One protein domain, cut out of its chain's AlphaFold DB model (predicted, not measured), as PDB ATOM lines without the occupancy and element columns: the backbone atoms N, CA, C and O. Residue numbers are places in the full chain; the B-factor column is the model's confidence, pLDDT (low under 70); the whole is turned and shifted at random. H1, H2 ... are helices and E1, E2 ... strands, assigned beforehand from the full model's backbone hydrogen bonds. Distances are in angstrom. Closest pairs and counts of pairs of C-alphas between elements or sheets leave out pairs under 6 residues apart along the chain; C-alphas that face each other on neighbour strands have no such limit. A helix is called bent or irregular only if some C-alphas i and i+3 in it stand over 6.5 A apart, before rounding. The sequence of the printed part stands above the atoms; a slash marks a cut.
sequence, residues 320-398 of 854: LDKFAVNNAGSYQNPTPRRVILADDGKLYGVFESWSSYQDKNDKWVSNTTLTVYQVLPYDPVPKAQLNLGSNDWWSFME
ATOM      1  N   LEU A 320     144.960 127.853  99.830       87.00
ATOM      2  CA  LEU A 320     144.911 126.835 100.889       87.00
ATOM      3  C   LEU A 320     144.319 125.484 100.449       87.00
ATOM      4  O   LEU A 320     143.997 124.639 101.286       87.00
ATOM      5  N   ASP A 321     144.197 125.241  99.144       79.50
ATOM      6  CA  ASP A 321     143.562 124.051  98.546       79.50
ATOM      7  C   ASP A 321     144.228 122.708  98.909       79.50
ATOM      8  O   ASP A 321     143.700 121.633  98.614       79.50
ATOM      9  N   LYS A 322     145.399 122.753  99.547       77.38
ATOM     10  CA  LYS A 322     146.181 121.580  99.956       77.38
ATOM     11  C   LYS A 322     145.972 121.146 101.407       77.38
ATOM     12  O   LYS A 322     146.503 120.106 101.785       77.38
ATOM     13  N   PHE A 323     145.250 121.917 102.222       76.31
ATOM     14  CA  PHE A 323     145.165 121.667 103.666       76.31
ATOM     15  C   PHE A 323     143.877 120.950 104.073       76.31
ATOM     16  O   PHE A 323     143.935 119.861 104.640       76.31
ATOM     17  N   ALA A 324     142.721 121.539 103.771       70.00
ATOM     18  CA  ALA A 324     141.425 121.068 104.255       70.00
ATOM     19  C   ALA A 324     140.358 121.075 103.149       70.00
ATOM     20  O   ALA A 324     140.537 121.681 102.094       70.00
ATOM     21  N   VAL A 325     139.238 120.403 103.411       65.81
ATOM     22  CA  VAL A 325     137.993 120.618 102.665       65.81
ATOM     23  C   VAL A 325     137.214 121.752 103.320       65.81
ATOM     24  O   VAL A 325     137.234 121.896 104.541       65.81
ATOM     25  N   ASN A 326     136.542 122.564 102.515       65.44
ATOM     26  CA  ASN A 326     135.615 123.577 102.994       65.44
ATOM     27  C   ASN A 326     134.278 122.948 103.434       65.44
ATOM     28  O   ASN A 326     134.060 121.742 103.287       65.44
ATOM     29  N   ASN A 327     133.358 123.773 103.941       60.97
ATOM     30  CA  ASN A 327     132.049 123.321 104.433       60.97
ATOM     31  C   ASN A 327     131.171 122.655 103.356       60.97
ATOM     32  O   ASN A 327     130.283 121.873 103.683       60.97
ATOM     33  N   ALA A 328     131.444 122.908 102.073       58.50
ATOM     34  CA  ALA A 328     130.793 122.245 100.944       58.50
ATOM     35  C   ALA A 328     131.476 120.920 100.536       58.50
ATOM     36  O   ALA A 328     131.137 120.346  99.502       58.50
ATOM     37  N   GLY A 329     132.456 120.439 101.309       60.84
ATOM     38  CA  GLY A 329     133.229 119.229 101.012       60.84
ATOM     39  C   GLY A 329     134.242 119.401  99.873       60.84
ATOM     40  O   GLY A 329     134.741 118.412  99.342       60.84
ATOM     41  N   SER A 330     134.547 120.639  99.477       60.97
ATOM     42  CA  SER A 330     135.423 120.964  98.351       60.97
ATOM     43  C   SER A 330     136.795 121.447  98.821       60.97
ATOM     44  O   SER A 330     136.908 122.201  99.780       60.97
ATOM     45  N   TYR A 331     137.855 121.081  98.102       63.88
ATOM     46  CA  TYR A 331     139.211 121.606  98.323       63.88
ATOM     47  C   TYR A 331     139.426 123.004  97.715       63.88
ATOM     48  O   TYR A 331     140.556 123.471  97.618       63.88
ATOM     49  N   GLN A 332     138.372 123.683  97.255       72.81
ATOM     50  CA  GLN A 332     138.493 125.027  96.690       72.81
ATOM     51  C   GLN A 332     138.816 126.051  97.784       72.81
ATOM     52  O   GLN A 332     137.917 126.594  98.418       72.81
ATOM     53  N   ASN A 333     140.117 126.299  97.963       77.75
ATOM     54  CA  ASN A 333     140.711 127.373  98.761       77.75
ATOM     55  C   ASN A 333     140.037 127.600 100.134       77.75
ATOM     56  O   ASN A 333     139.541 128.696 100.395       77.75
ATOM     57  N   PRO A 334     139.991 126.568 100.997       82.88
ATOM     58  CA  PRO A 334     139.271 126.607 102.266       82.88
ATOM     59  C   PRO A 334     139.688 127.795 103.134       82.88
ATOM     60  O   PRO A 334     140.878 128.086 103.292       82.88
ATOM     61  N   THR A 335     138.704 128.437 103.755       86.88
ATOM     62  CA  THR A 335     138.928 129.526 104.708       86.88
ATOM     63  C   THR A 335     139.105 128.966 106.125       86.88
ATOM     64  O   THR A 335     138.221 128.260 106.614       86.88
ATOM     65  N   PRO A 336     140.231 129.232 106.811       89.19
ATOM     66  CA  PRO A 336     140.382 128.855 108.211       89.19
ATOM     67  C   PRO A 336     139.517 129.757 109.101       89.19
ATOM     68  O   PRO A 336     139.293 130.917 108.784       89.19
ATOM     69  N   ARG A 337     139.103 129.260 110.268       85.81
ATOM     70  CA  ARG A 337     138.430 130.066 111.304       85.81
ATOM     71  C   ARG A 337     139.370 131.074 111.959       85.81
ATOM     72  O   ARG A 337     138.949 132.108 112.467       85.81
ATOM     73  N   ARG A 338     140.665 130.748 111.994       86.19
ATOM     74  CA  ARG A 338     141.704 131.557 112.638       86.19
ATOM     75  C   ARG A 338     143.071 131.235 112.059       86.19
ATOM     76  O   ARG A 338     143.354 130.082 111.725       86.19
ATOM     77  N   VAL A 339     143.945 132.236 112.034       90.31
ATOM     78  CA  VAL A 339     145.384 132.040 111.810       90.31
ATOM     79  C   VAL A 339     146.187 132.513 113.013       90.31
ATOM     80  O   VAL A 339     145.781 133.424 113.730       90.31
ATOM     81  N   ILE A 340     147.334 131.885 113.254       88.94
ATOM     82  CA  ILE A 340     148.190 132.168 114.407       88.94
ATOM     83  C   ILE A 340     149.618 132.340 113.909       88.94
ATOM     84  O   ILE A 340     150.202 131.415 113.347       88.94
ATOM     85  N   LEU A 341     150.161 133.537 114.122       89.31
ATOM     86  CA  LEU A 341     151.562 133.862 113.874       89.31
ATOM     87  C   LEU A 341     152.328 133.504 115.149       89.31
ATOM     88  O   LEU A 341     152.233 134.215 116.151       89.31
ATOM     89  N   ALA A 342     153.010 132.364 115.131       87.44
ATOM     90  CA  ALA A 342     153.668 131.810 116.304       87.44
ATOM     91  C   ALA A 342     155.093 132.362 116.484       87.44
ATOM     92  O   ALA A 342     155.755 132.816 115.548       87.44
ATOM     93  N   ASP A 343     155.585 132.314 117.720       83.75
ATOM     94  CA  ASP A 343     156.924 132.788 118.095       83.75
ATOM     95  C   ASP A 343     158.067 131.884 117.597       83.75
ATOM     96  O   ASP A 343     159.236 132.238 117.735       83.75
ATOM     97  N   ASP A 344     157.757 130.750 116.974       85.62
ATOM     98  CA  ASP A 344     158.699 129.906 116.235       85.62
ATOM     99  C   ASP A 344     158.842 130.318 114.758       85.62
ATOM    100  O   ASP A 344     159.543 129.656 113.999       85.62
ATOM    101  N   GLY A 345     158.220 131.431 114.352       89.50
ATOM    102  CA  GLY A 345     158.335 131.958 112.994       89.50
ATOM    103  C   GLY A 345     157.435 131.254 111.983       89.50
ATOM    104  O   GLY A 345     157.732 131.278 110.793       89.50
ATOM    105  N   LYS A 346     156.364 130.602 112.446       92.31
ATOM    106  CA  LYS A 346     155.426 129.853 111.606       92.31
ATOM    107  C   LYS A 346     154.038 130.481 111.603       92.31
ATOM    108  O   LYS A 346     153.621 131.124 112.569       92.31
ATOM    109  N   LEU A 347     153.295 130.240 110.524       94.06
ATOM    110  CA  LEU A 347     151.868 130.530 110.426       94.06
ATOM    111  C   LEU A 347     151.083 129.229 110.542       94.06
ATOM    112  O   LEU A 347     151.228 128.329 109.712       94.06
ATOM    113  N   TYR A 348     150.210 129.153 111.539       93.31
ATOM    114  CA  TYR A 348     149.275 128.049 111.719       93.31
ATOM    115  C   TYR A 348     147.861 128.471 111.321       93.31
ATOM    116  O   TYR A 348     147.446 129.585 111.631       93.31
ATOM    117  N   GLY A 349     147.123 127.584 110.657       92.00
ATOM    118  CA  GLY A 349     145.713 127.770 110.305       92.00
ATOM    119  C   GLY A 349     144.833 126.761 111.034       92.00
ATOM    120  O   GLY A 349     145.181 125.580 111.106       92.00
ATOM    121  N   VAL A 350     143.707 127.221 111.580       90.06
ATOM    122  CA  VAL A 350     142.709 126.382 112.260       90.06
ATOM    123  C   VAL A 350     141.490 126.240 111.358       90.06
ATOM    124  O   VAL A 350     140.836 127.231 111.046       90.06
ATOM    125  N   PHE A 351     141.184 125.015 110.949       87.00
ATOM    126  CA  PHE A 351     140.080 124.701 110.044       87.00
ATOM    127  C   PHE A 351     139.007 123.933 110.798       87.00
ATOM    128  O   PHE A 351     139.316 122.984 111.519       87.00
ATOM    129  N   GLU A 352     137.757 124.339 110.624       84.38
ATOM    130  CA  GLU A 352     136.599 123.633 111.156       84.38
ATOM    131  C   GLU A 352     136.032 122.717 110.071       84.38
ATOM    132  O   GLU A 352     135.878 123.130 108.924       84.38
ATOM    133  N   SER A 353     135.739 121.472 110.430       77.06
ATOM    134  CA  SER A 353     135.045 120.529 109.561       77.06
ATOM    135  C   SER A 353     133.886 119.861 110.288       77.06
ATOM    136  O   SER A 353     133.936 119.595 111.493       77.06
ATOM    137  N   TRP A 354     132.842 119.570 109.518       72.38
ATOM    138  CA  TRP A 354     131.613 118.948 109.988       72.38
ATOM    139  C   TRP A 354     131.510 117.548 109.401       72.38
ATOM    140  O   TRP A 354     131.649 117.355 108.195       72.38
ATOM    141  N   SER A 355     131.273 116.559 110.256       67.19
ATOM    142  CA  SER A 355     131.081 115.173 109.828       67.19
ATOM    143  C   SER A 355     129.842 114.581 110.484       67.19
ATOM    144  O   SER A 355     129.551 114.855 111.647       67.19
ATOM    145  N   SER A 356     129.112 113.759 109.734       63.09
ATOM    146  CA  SER A 356     127.987 112.982 110.249       63.09
ATOM    147  C   SER A 356     128.183 111.514 109.906       63.09
ATOM    148  O   SER A 356     128.352 111.178 108.734       63.09
ATOM    149  N   TYR A 357     128.138 110.639 110.905       59.34
ATOM    150  CA  TYR A 357     128.205 109.190 110.709       59.34
ATOM    151  C   TYR A 357     127.166 108.482 111.581       59.34
ATOM    152  O   TYR A 357     126.752 109.006 112.617       59.34
ATOM    153  N   GLN A 358     126.729 107.294 111.163       53.34
ATOM    154  CA  GLN A 358     125.960 106.409 112.036       53.34
ATOM    155  C   GLN A 358     126.915 105.674 112.971       53.34
ATOM    156  O   GLN A 358     127.878 105.048 112.527       53.34
ATOM    157  N   ASP A 359     126.668 105.779 114.275       56.41
ATOM    158  CA  ASP A 359     127.388 104.978 115.252       56.41
ATOM    159  C   ASP A 359     126.999 103.491 115.151       56.41
ATOM    160  O   ASP A 359     126.111 103.086 114.403       56.41
ATOM    161  N   LYS A 360     127.660 102.652 115.952       50.78
ATOM    162  CA  LYS A 360     127.411 101.202 116.028       50.78
ATOM    163  C   LYS A 360     125.982 100.796 116.441       50.78
ATOM    164  O   LYS A 360     125.701  99.603 116.484       50.78
ATOM    165  N   ASN A 361     125.125 101.751 116.808       66.06
ATOM    166  CA  ASN A 361     123.728 101.548 117.192       66.06
ATOM    167  C   ASN A 361     122.759 102.217 116.192       66.06
ATOM    168  O   ASN A 361     121.628 102.528 116.567       66.06
ATOM    169  N   ASP A 362     123.210 102.498 114.965       68.12
ATOM    170  CA  ASP A 362     122.458 103.170 113.897       68.12
ATOM    171  C   ASP A 362     122.012 104.606 114.229       68.12
ATOM    172  O   ASP A 362     121.160 105.188 113.543       68.12
ATOM    173  N   LYS A 363     122.595 105.229 115.261       70.38
ATOM    174  CA  LYS A 363     122.287 106.610 115.626       70.38
ATOM    175  C   LYS A 363     123.183 107.562 114.846       70.38
ATOM    176  O   LYS A 363     124.405 107.473 114.912       70.38
ATOM    177  N   TRP A 364     122.570 108.525 114.163       69.44
ATOM    178  CA  TRP A 364     123.299 109.626 113.541       69.44
ATOM    179  C   TRP A 364     123.982 110.485 114.605       69.44
ATOM    180  O   TRP A 364     123.329 111.060 115.479       69.44
ATOM    181  N   VAL A 365     125.304 110.571 114.512       67.19
ATOM    182  CA  VAL A 365     126.148 111.447 115.318       67.19
ATOM    183  C   VAL A 365     126.709 112.515 114.391       67.19
ATOM    184  O   VAL A 365     127.349 112.197 113.392       67.19
ATOM    185  N   SER A 366     126.435 113.779 114.712       75.75
ATOM    186  CA  SER A 366     127.086 114.934 114.085       75.75
ATOM    187  C   SER A 366     128.244 115.375 114.961       75.75
ATOM    188  O   SER A 366     128.111 115.399 116.186       75.75
ATOM    189  N   ASN A 367     129.372 115.685 114.336       73.38
ATOM    190  CA  ASN A 367     130.592 116.017 115.037       73.38
ATOM    191  C   ASN A 367     131.356 117.145 114.343       73.38
ATOM    192  O   ASN A 367     131.667 117.042 113.150       73.38
ATOM    193  N   THR A 368     131.717 118.158 115.123       81.50
ATOM    194  CA  THR A 368     132.594 119.257 114.718       81.50
ATOM    195  C   THR A 368     134.033 118.924 115.092       81.50
ATOM    196  O   THR A 368     134.338 118.588 116.240       81.50
ATOM    197  N   THR A 369     134.945 119.019 114.129       80.44
ATOM    198  CA  THR A 369     136.381 118.813 114.354       80.44
ATOM    199  C   THR A 369     137.160 120.059 113.964       80.44
ATOM    200  O   THR A 369     137.009 120.572 112.859       80.44
ATOM    201  N   LEU A 370     138.044 120.516 114.849       84.88
ATOM    202  CA  LEU A 370     139.058 121.508 114.511       84.88
ATOM    203  C   LEU A 370     140.344 120.796 114.119       84.88
ATOM    204  O   LEU A 370     140.873 119.991 114.889       84.88
ATOM    205  N   THR A 371     140.876 121.126 112.948       83.00
ATOM    206  CA  THR A 371     142.178 120.647 112.486       83.00
ATOM    207  C   THR A 371     143.144 121.815 112.359       83.00
ATOM    208  O   THR A 371     142.866 122.800 111.678       83.00
ATOM    209  N   VAL A 372     144.294 121.704 113.019       87.12
ATOM    210  CA  VAL A 372     145.369 122.700 112.959       87.12
ATOM    211  C   VAL A 372     146.401 122.252 111.941       87.12
ATOM    212  O   VAL A 372     146.929 121.147 112.058       87.12
ATOM    213  N   TYR A 373     146.738 123.122 110.996       87.31
ATOM    214  CA  TYR A 373     147.826 122.919 110.039       87.31
ATOM    215  C   TYR A 373     148.908 123.974 110.225       87.31
ATOM    216  O   TYR A 373     148.619 125.110 110.599       87.31
ATOM    217  N   GLN A 374     150.153 123.609 109.922       90.38
ATOM    218  CA  GLN A 374     151.215 124.583 109.690       90.38
ATOM    219  C   GLN A 374     151.112 125.022 108.225       90.38
ATOM    220  O   GLN A 374     151.463 124.279 107.315       90.38
ATOM    221  N   VAL A 375     150.587 126.222 107.999       93.25
ATOM    222  CA  VAL A 375     150.371 126.763 106.653       93.25
ATOM    223  C   VAL A 375     151.678 127.304 106.077       93.25
ATOM    224  O   VAL A 375     151.959 127.078 104.902       93.25
ATOM    225  N   LEU A 376     152.491 127.983 106.898       94.88
ATOM    226  CA  LEU A 376     153.818 128.480 106.521       94.88
ATOM    227  C   LEU A 376     154.861 128.133 107.606       94.88
ATOM    228  O   LEU A 376     154.603 128.409 108.778       94.88
ATOM    229  N   PRO A 377     156.038 127.573 107.257       93.69
ATOM    230  CA  PRO A 377     156.354 126.957 105.968       93.69
ATOM    231  C   PRO A 377     155.330 125.879 105.597       93.69
ATOM    232  O   PRO A 377     154.759 125.245 106.485       93.69
ATOM    233  N   TYR A 378     155.106 125.678 104.300       90.12
ATOM    234  CA  TYR A 378     154.103 124.731 103.818       90.12
ATOM    235  C   TYR A 378     154.314 123.327 104.365       90.12
ATOM    236  O   TYR A 378     155.364 122.714 104.159       90.12
ATOM    237  N   ASP A 379     153.277 122.828 105.028       81.44
ATOM    238  CA  ASP A 379     153.239 121.494 105.587       81.44
ATOM    239  C   ASP A 379     151.768 121.025 105.660       81.44
ATOM    240  O   ASP A 379     151.033 121.392 106.582       81.44
ATOM    241  N   PRO A 380     151.296 120.232 104.678       73.88
ATOM    242  CA  PRO A 380     149.884 119.859 104.531       73.88
ATOM    243  C   PRO A 380     149.431 118.819 105.568       73.88
ATOM    244  O   PRO A 380     148.387 118.182 105.431       73.88
ATOM    245  N   VAL A 381     150.233 118.601 106.604       72.75
ATOM    246  CA  VAL A 381     150.064 117.547 107.588       72.75
ATOM    247  C   VAL A 381     149.346 118.120 108.800       72.75
ATOM    248  O   VAL A 381     149.847 119.074 109.407       72.75
ATOM    249  N   PRO A 382     148.222 117.518 109.231       75.81
ATOM    250  CA  PRO A 382     147.562 117.919 110.464       75.81
ATOM    251  C   PRO A 382     148.538 117.903 111.646       75.81
ATOM    252  O   PRO A 382     149.202 116.895 111.913       75.81
ATOM    253  N   LYS A 383     148.627 119.020 112.364       77.62
ATOM    254  CA  LYS A 383     149.473 119.206 113.552       77.62
ATOM    255  C   LYS A 383     148.711 118.961 114.848       77.62
ATOM    256  O   LYS A 383     149.290 118.506 115.826       77.62
ATOM    257  N   ALA A 384     147.402 119.195 114.842       80.56
ATOM    258  CA  ALA A 384     146.504 118.805 115.921       80.56
ATOM    259  C   ALA A 384     145.082 118.593 115.393       80.56
ATOM    260  O   ALA A 384     144.679 119.228 114.419       80.56
ATOM    261  N   GLN A 385     144.327 117.725 116.067       79.56
ATOM    262  CA  GLN A 385     142.894 117.536 115.851       79.56
ATOM    263  C   GLN A 385     142.156 117.545 117.192       79.56
ATOM    264  O   GLN A 385     142.538 116.843 118.144       79.56
ATOM    265  N   LEU A 386     141.124 118.382 117.271       81.50
ATOM    266  CA  LEU A 386     140.273 118.564 118.440       81.50
ATOM    267  C   LEU A 386     138.837 118.241 118.041       81.50
ATOM    268  O   LEU A 386     138.325 118.775 117.065       81.50
ATOM    269  N   ASN A 387     138.203 117.362 118.806       79.44
ATOM    270  CA  ASN A 387     136.808 116.999 118.630       79.44
ATOM    271  C   ASN A 387     135.978 117.868 119.585       79.44
ATOM    272  O   ASN A 387     136.182 117.794 120.796       79.44
ATOM    273  N   LEU A 388     135.085 118.694 119.039       79.25
ATOM    274  CA  LEU A 388     134.221 119.583 119.818       79.25
ATOM    275  C   LEU A 388     132.839 118.967 120.106       79.25
ATOM    276  O   LEU A 388     132.012 119.583 120.781       79.25
ATOM    277  N   GLY A 389     132.565 117.758 119.613       77.94
ATOM    278  CA  GLY A 389     131.257 117.127 119.701       77.94
ATOM    279  C   GLY A 389     130.212 117.931 118.933       77.94
ATOM    280  O   GLY A 389     130.368 118.195 117.744       77.94
ATOM    281  N   SER A 390     129.141 118.321 119.624       77.00
ATOM    282  CA  SER A 390     128.079 119.173 119.075       77.00
ATOM    283  C   SER A 390     128.360 120.675 119.191       77.00
ATOM    284  O   SER A 390     127.518 121.464 118.772       77.00
ATOM    285  N   ASN A 391     129.476 121.076 119.804       77.81
ATOM    286  CA  ASN A 391     129.833 122.488 119.931       77.81
ATOM    287  C   ASN A 391     130.466 122.989 118.625       77.81
ATOM    288  O   ASN A 391     131.154 122.238 117.930       77.81
ATOM    289  N   ASP A 392     130.253 124.262 118.309       78.06
ATOM    290  CA  ASP A 392     130.912 124.949 117.197       78.06
ATOM    291  C   ASP A 392     132.172 125.703 117.661       78.06
ATOM    292  O   ASP A 392     132.465 125.802 118.861       78.06
ATOM    293  N   TRP A 393     132.935 126.235 116.701       80.38
ATOM    294  CA  TRP A 393     134.084 127.105 116.964       80.38
ATOM    295  C   TRP A 393     133.758 128.265 117.920       80.38
ATOM    296  O   TRP A 393     134.542 128.560 118.826       80.38
ATOM    297  N   TRP A 394     132.605 128.916 117.748       77.88
ATOM    298  CA  TRP A 394     132.259 130.125 118.495       77.88
ATOM    299  C   TRP A 394     131.972 129.850 119.966       77.88
ATOM    300  O   TRP A 394     132.452 130.599 120.814       77.88
ATOM    301  N   SER A 395     131.261 128.764 120.253       78.56
ATOM    302  CA  SER A 395     130.971 128.282 121.605       78.56
ATOM    303  C   SER A 395     132.240 127.770 122.288       78.56
ATOM    304  O   SER A 395     132.421 127.936 123.490       78.56
ATOM    305  N   PHE A 396     133.152 127.161 121.525       78.38
ATOM    306  CA  PHE A 396     134.436 126.688 122.046       78.38
ATOM    307  C   PHE A 396     135.367 127.839 122.472       78.38
ATOM    308  O   PHE A 396     136.082 127.712 123.468       78.38
ATOM    309  N   MET A 397     135.345 128.964 121.750       74.31
ATOM    310  CA  MET A 397     136.206 130.123 122.019       74.31
ATOM    311  C   MET A 397     135.758 130.998 123.204       74.31
ATOM    312  O   MET A 397     136.562 131.804 123.675       74.31
ATOM    313  N   GLU A 398     134.523 130.866 123.705       69.50
ATOM    314  CA  GLU A 398     133.991 131.722 124.782       69.50
ATOM    315  C   GLU A 398     134.874 131.697 126.032       69.50
ATOM    316  O   GLU A 398     135.109 130.644 126.633       69.50
TER     317      GLU A 398
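What this domain is: This is residues 320 to 398 of the 854 residues of an uncharacterized protein of Piscirickettsiaceae bacterium CG_4_10_14_3_um_filter_44_349 (UniProt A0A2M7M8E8). A long, strongly twisted hairpin of E2 and E3 makes the length of a four-stranded sheet, with short E1 along one edge and bent E4 along the other; small helix H1 only grazes it. The printed part has 79 residues and is mostly strand, with four named strands and one named helix in the order E1 E2 E3 E4 H1 along the chain; E1 E2 E3 E4 form a meander, each strand the antiparallel neighbour of the one before. The whole is only just compact, close to loose, with a radius of gyration of the C-alphas of 13.8 A, spanning 46 by 29 by 18 A.

How they stand to each other: E2, residues 347 to 358, and E3, residues 364 to 376, stand at 161 degrees, with N 353 and O 369 2.9 A apart. E1, residues 338 to 341, neighbours E2, with N 340 and O 348 2.8 A apart. E4, residues 379 to 389, bends by 50 degrees at residue 384; N 370 of E3 and O 386 are 2.8 A apart. E1 and E4 are apart. H1, residues 393 to 397, has its O i to N i+4 pair within hydrogen-bond range.

Where its parts are: E2 measures 35.4 A, E3 36.6 A and E4 26.5 A. C-alpha 338 is at (141.704, 131.557, 112.638), C-alpha 397 at (136.206, 130.123, 122.019).

The domain as a whole: The printed part has no cut and the links between elements are tight. Residues 325 to 331, 355 to 362, 364 to 365 and 398 are under 70 pLDDT.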